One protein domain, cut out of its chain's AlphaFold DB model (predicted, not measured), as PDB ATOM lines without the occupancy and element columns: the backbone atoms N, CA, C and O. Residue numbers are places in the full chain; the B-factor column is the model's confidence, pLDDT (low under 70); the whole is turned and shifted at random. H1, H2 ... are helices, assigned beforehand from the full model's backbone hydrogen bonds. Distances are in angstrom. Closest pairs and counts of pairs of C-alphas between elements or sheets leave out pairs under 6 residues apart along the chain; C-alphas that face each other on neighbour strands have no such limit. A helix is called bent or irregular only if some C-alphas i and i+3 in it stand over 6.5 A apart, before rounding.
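What this domain is: This is residues 47 to 90 of the 90 residues of the protein "Acyl-CoA_ox_N domain-containing protein" of Lutzomyia longipalpis (UniProt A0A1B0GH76). One long single helix, H2, makes the long axis of a rod-like outline, and before it the printed part makes a hook: a short helical turn, H1, is joined by a link that folds back to the beginning of H2, which leaves H1 over the side of H2 with a gap between them. Beyond H2 a short tail leads to the chain's last residue, and residues 80 to 85, of which 80 to 83 belong to H2, stick out free. The printed part has 44 residues with two named helices, H1 then H2, and no named strand; its class is all helix. It is only just extended, close to loose, with a radius of gyration of the C-alphas of 14.1 A, and its C-alphas span 40 by 18 by 15 A.

How they stand to each other: H1, residues 47 to 50, and H2, residues 60 to 83, are only just apart, their closest C-alphas being 8.2 A from each other. A short link of 9 residues joins them. In H2 every O i to N i+4 pair is within hydrogen-bond range. H1 is too short for such a pair, and its one O i to N i+3 pair is within range.

Where its parts are: H1 begins at C-alpha 47 at (38.830, 39.521, 5.362). It is neither bent nor irregular, but only just: C-alphas 47 and 50 are 6.2 A apart. H2 runs 34.7 A from C-alpha 60 at (57.062, 44.722, -3.940) to C-alpha 83 at (35.394, 49.440, 22.809) and is not bent.

The domain as a whole: The two C-alphas farthest apart are those of Ser 59 and Arg 90, at 41.1 A. The printed part has no cut and no long link. The mean pLDDT of the printed part is 90.6, and residues 87 to 90 are under 70.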
ATOM      1  N   PHE A  47      38.126  38.421   6.025       93.50
ATOM      2  CA  PHE A  47      38.830  39.521   5.362       93.50
ATOM      3  C   PHE A  47      39.882  39.027   4.367       93.50
ATOM      4  O   PHE A  47      39.946  39.519   3.244       93.50
ATOM      5  N   GLU A  48      40.657  38.000   4.730       91.25
ATOM      6  CA  GLU A  48      41.698  37.442   3.853       91.25
ATOM      7  C   GLU A  48      41.134  36.795   2.573       91.25
ATOM      8  O   GLU A  48      41.861  36.659   1.594       91.25
ATOM      9  N   LYS A  49      39.833  36.460   2.508       91.31
ATOM     10  CA  LYS A  49      39.219  35.859   1.306       91.31
ATOM     11  C   LYS A  49      39.233  36.789   0.093       91.31
ATOM     12  O   LYS A  49      39.081  36.312  -1.029       91.31
ATOM     13  N   LYS A  50      39.405  38.097   0.301       91.00
ATOM     14  CA  LYS A  50      39.521  39.067  -0.795       91.00
ATOM     15  C   LYS A  50      40.851  38.959  -1.547       91.00
ATOM     16  O   LYS A  50      40.942  39.398  -2.688       91.00
ATOM     17  N   PHE A  51      41.878  38.378  -0.926       91.69
ATOM     18  CA  PHE A  51      43.196  38.214  -1.526       91.69
ATOM     19  C   PHE A  51      43.303  36.827  -2.163       91.69
ATOM     20  O   PHE A  51      43.753  35.868  -1.543       91.69
ATOM     21  N   SER A  52      42.864  36.716  -3.416       90.81
ATOM     22  CA  SER A  52      42.883  35.448  -4.161       90.81
ATOM     23  C   SER A  52      44.281  35.037  -4.635       90.81
ATOM     24  O   SER A  52      44.556  33.849  -4.793       90.81
ATOM     25  N   ILE A  53      45.166  36.009  -4.864       93.62
ATOM     26  CA  ILE A  53      46.530  35.783  -5.350       93.62
ATOM     27  C   ILE A  53      47.464  35.614  -4.145       93.62
ATOM     28  O   ILE A  53      47.483  36.515  -3.303       93.62
ATOM     29  N   PRO A  54      48.271  34.539  -4.053       94.81
ATOM     30  CA  PRO A  54      49.251  34.398  -2.981       94.81
ATOM     31  C   PRO A  54      50.282  35.530  -2.998       94.81
ATOM     32  O   PRO A  54      50.703  35.983  -4.061       94.81
ATOM     33  N   ASP A  55      50.732  35.951  -1.817       95.25
ATOM     34  CA  ASP A  55      51.643  37.094  -1.664       95.25
ATOM     35  C   ASP A  55      52.974  36.925  -2.421       95.25
ATOM     36  O   ASP A  55      53.581  37.912  -2.824       95.25
ATOM     37  N   SER A  56      53.402  35.683  -2.678       95.94
ATOM     38  CA  SER A  56      54.622  35.365  -3.434       95.94
ATOM     39  C   SER A  56      54.573  35.755  -4.915       95.94
ATOM     40  O   SER A  56      55.618  35.795  -5.556       95.94
ATOM     41  N   TYR A  57      53.384  36.006  -5.470       96.81
ATOM     42  CA  TYR A  57      53.203  36.425  -6.866       96.81
ATOM     43  C   TYR A  57      53.103  37.947  -7.023       96.81
ATOM     44  O   TYR A  57      52.915  38.431  -8.135       96.81
ATOM     45  N   LEU A  58      53.189  38.700  -5.927       96.88
ATOM     46  CA  LEU A  58      53.061  40.151  -5.956       96.88
ATOM     47  C   LEU A  58      54.400  40.823  -6.219       96.88
ATOM     48  O   LEU A  58      55.444  40.403  -5.715       96.88
ATOM     49  N   SER A  59      54.353  41.946  -6.926       97.69
ATOM     50  CA  SER A  59      55.446  42.905  -6.896       97.69
ATOM     51  C   SER A  59      55.612  43.497  -5.491       97.69
ATOM     52  O   SER A  59      54.701  43.490  -4.658       97.69
ATOM     53  N   HIS A  60      56.780  44.083  -5.227       97.44
ATOM     54  CA  HIS A  60      57.062  44.722  -3.940       97.44
ATOM     55  C   HIS A  60      56.051  45.830  -3.592       97.44
ATOM     56  O   HIS A  60      55.649  45.970  -2.437       97.44
ATOM     57  N   LYS A  61      55.598  46.587  -4.602       97.88
ATOM     58  CA  LYS A  61      54.590  47.641  -4.436       97.88
ATOM     59  C   LYS A  61      53.229  47.062  -4.039       97.88
ATOM     60  O   LYS A  61      52.632  47.528  -3.075       97.88
ATOM     61  N   GLU A  62      52.764  46.033  -4.738       97.06
ATOM     62  CA  GLU A  62      51.475  45.392  -4.441       97.06
ATOM     63  C   GLU A  62      51.483  44.729  -3.058       97.06
ATOM     64  O   GLU A  62      50.502  44.815  -2.318       97.06
ATOM     65  N   LEU A  63      52.602  44.106  -2.674       97.88
ATOM     66  CA  LEU A  63      52.773  43.548  -1.335       97.88
ATOM     67  C   LEU A  63      52.710  44.637  -0.256       97.88
ATOM     68  O   LEU A  63      52.077  44.431   0.783       97.88
ATOM     69  N   TYR A  64      53.335  45.792  -0.499       98.00
ATOM     70  CA  TYR A  64      53.265  46.941   0.400       98.00
ATOM     71  C   TYR A  64      51.820  47.429   0.569       98.00
ATOM     72  O   TYR A  64      51.327  47.490   1.696       98.00
ATOM     73  N   GLU A  65      51.118  47.700  -0.532       97.12
ATOM     74  CA  GLU A  65      49.730  48.185  -0.517       97.12
ATOM     75  C   GLU A  65      48.800  47.201   0.208       97.12
ATOM     76  O   GLU A  65      48.044  47.587   1.104       97.12
ATOM     77  N   ARG A  66      48.933  45.905  -0.089       97.00
ATOM     78  CA  ARG A  66      48.189  44.835   0.586       97.00
ATOM     79  C   ARG A  66      48.484  44.768   2.081       97.00
ATOM     80  O   ARG A  66      47.580  44.551   2.890       97.00
ATOM     81  N   THR A  67      49.746  44.934   2.466       96.50
ATOM     82  CA  THR A  67      50.150  44.924   3.874       96.50
ATOM     83  C   THR A  67      49.527  46.099   4.617       96.50
ATOM     84  O   THR A  67      48.969  45.900   5.696       96.50
ATOM     85  N   VAL A  68      49.546  47.299   4.029       98.06
ATOM     86  CA  VAL A  68      48.882  48.481   4.598       98.06
ATOM     87  C   VAL A  68      47.388  48.213   4.785       98.06
ATOM     88  O   VAL A  68      46.859  48.430   5.875       98.06
ATOM     89  N   GLU A  69      46.719  47.657   3.775       96.81
ATOM     90  CA  GLU A  69      45.293  47.334   3.844       96.81
ATOM     91  C   GLU A  69      44.968  46.323   4.965       96.81
ATOM     92  O   GLU A  69      44.029  46.529   5.740       96.81
ATOM     93  N   ARG A  70      45.776  45.261   5.113       96.06
ATOM     94  CA  ARG A  70      45.661  44.301   6.228       96.06
ATOM     95  C   ARG A  70      45.848  44.969   7.586       96.06
ATOM     96  O   ARG A  70      45.112  44.653   8.522       96.06
ATOM     97  N   MET A  71      46.820  45.871   7.717       97.19
ATOM     98  CA  MET A  71      47.096  46.546   8.988       97.19
ATOM     99  C   MET A  71      45.971  47.498   9.388       97.19
ATOM    100  O   MET A  71      45.588  47.505  10.555       97.19
ATOM    101  N   VAL A  72      45.392  48.240   8.438       97.44
ATOM    102  CA  VAL A  72      44.234  49.110   8.701       97.44
ATOM    103  C   VAL A  72      43.052  48.296   9.225       97.44
ATOM    104  O   VAL A  72      42.468  48.658  10.247       97.44
ATOM    105  N   HIS A  73      42.743  47.162   8.591       96.44
ATOM    106  CA  HIS A  73      41.681  46.264   9.055       96.44
ATOM    107  C   HIS A  73      41.958  45.709  10.454       96.44
ATOM    108  O   HIS A  73      41.124  45.819  11.349       96.44
ATOM    109  N   ARG A  74      43.164  45.181  10.700       95.44
ATOM    110  CA  ARG A  74      43.552  44.678  12.030       95.44
ATOM    111  C   ARG A  74      43.472  45.768  13.099       95.44
ATOM    112  O   ARG A  74      43.021  45.498  14.208       95.44
ATOM    113  N   TYR A  75      43.863  46.995  12.766       96.00
ATOM    114  CA  TYR A  75      43.774  48.131  13.675       96.00
ATOM    115  C   TYR A  75      42.323  48.471  14.034       96.00
ATOM    116  O   TYR A  75      42.032  48.708  15.207       96.00
ATOM    117  N   GLN A  76      41.396  48.433  13.068       95.44
ATOM    118  CA  GLN A  76      39.960  48.586  13.340       95.44
ATOM    119  C   GLN A  76      39.477  47.529  14.338       95.44
ATOM    120  O   GLN A  76      38.907  47.878  15.368       95.44
ATOM    121  N   LYS A  77      39.843  46.261  14.134       94.38
ATOM    122  CA  LYS A  77      39.484  45.186  15.068       94.38
ATOM    123  C   LYS A  77      40.019  45.393  16.476       94.38
ATOM    124  O   LYS A  77      39.323  45.059  17.432       94.38
ATOM    125  N   CYS A  78      41.237  45.919  16.617       93.44
ATOM    126  CA  CYS A  78      41.796  46.275  17.922       93.44
ATOM    127  C   CYS A  78      40.993  47.397  18.594       93.44
ATOM    128  O   CYS A  78      40.780  47.355  19.805       93.44
ATOM    129  N   ARG A  79      40.520  48.388  17.825       94.31
ATOM    130  CA  ARG A  79      39.641  49.446  18.347       94.31
ATOM    131  C   ARG A  79      38.302  48.885  18.810       94.31
ATOM    132  O   ARG A  79      37.870  49.240  19.903       94.31
ATOM    133  N   ASP A  80      37.701  47.989  18.036       93.62
ATOM    134  CA  ASP A  80      36.442  47.329  18.397       93.62
ATOM    135  C   ASP A  80      36.609  46.484  19.665       93.62
ATOM    136  O   ASP A  80      35.786  46.534  20.578       93.62
ATOM    137  N   LEU A  81      37.739  45.777  19.772       92.00
ATOM    138  CA  LEU A  81      38.095  44.997  20.952       92.00
ATOM    139  C   LEU A  81      38.191  45.883  22.197       92.00
ATOM    140  O   LEU A  81      37.633  45.546  23.241       92.00
ATOM    141  N   LYS A  82      38.840  47.045  22.063       89.62
ATOM    142  CA  LYS A  82      38.945  48.042  23.131       89.62
ATOM    143  C   LYS A  82      37.596  48.633  23.519       89.62
ATOM    144  O   LYS A  82      37.320  48.760  24.705       89.62
ATOM    145  N   ALA A  83      36.743  48.945  22.547       91.50
ATOM    146  CA  ALA A  83      35.394  49.440  22.809       91.50
ATOM    147  C   ALA A  83      34.507  48.390  23.504       91.50
ATOM    148  O   ALA A  83      33.665  48.747  24.321       91.50
ATOM    149  N   SER A  84      34.720  47.101  23.224       88.75
ATOM    150  CA  SER A  84      33.971  45.995  23.839       88.75
ATOM    151  C   SER A  84      34.354  45.685  25.294       88.75
ATOM    152  O   SER A  84      33.763  44.791  25.894       88.75
ATOM    153  N   GLY A  85      35.374  46.353  25.842       83.25
ATOM    154  CA  GLY A  85      35.914  46.084  27.180       83.25
ATOM    155  C   GLY A  85      36.848  44.872  27.260       83.25
ATOM    156  O   GLY A  85      37.643  44.795  28.178       83.25
ATOM    157  N   ARG A  86      36.867  43.977  26.260       75.56
ATOM    158  CA  ARG A  86      37.714  42.762  26.259       75.56
ATOM    159  C   ARG A  86      39.216  43.005  26.063       75.56
ATOM    160  O   ARG A  86      39.989  42.051  26.005       75.56
ATOM    161  N   TYR A  87      39.638  44.253  25.875       66.62
ATOM    162  CA  TYR A  87      41.044  44.620  25.722       66.62
ATOM    163  C   TYR A  87      41.565  45.211  27.035       66.62
ATOM    164  O   TYR A  87      41.280  46.370  27.334       66.62
ATOM    165  N   GLY A  88      42.361  44.434  27.776       60.47
ATOM    166  CA  GLY A  88      43.022  44.889  29.006       60.47
ATOM    167  C   GLY A  88      42.532  44.262  30.316       60.47
ATOM    168  O   GLY A  88      42.991  44.701  31.359       60.47
ATOM    169  N   ASP A  89      41.671  43.238  30.287       51.12
ATOM    170  CA  ASP A  89      41.204  42.514  31.491       51.12
ATOM    171  C   ASP A  89      42.223  41.478  32.035       51.12
ATOM    172  O   ASP A  89      41.846  40.398  32.485       51.12
ATOM    173  N   ARG A  90      43.526  41.783  31.992       45.59
ATOM    174  CA  ARG A  90      44.565  41.016  32.702       45.59
ATOM    175  C   ARG A  90      45.437  41.935  33.539       45.59
ATOM    176  O   ARG A  90      45.888  42.959  32.979       45.59
TER     177      ARG A  90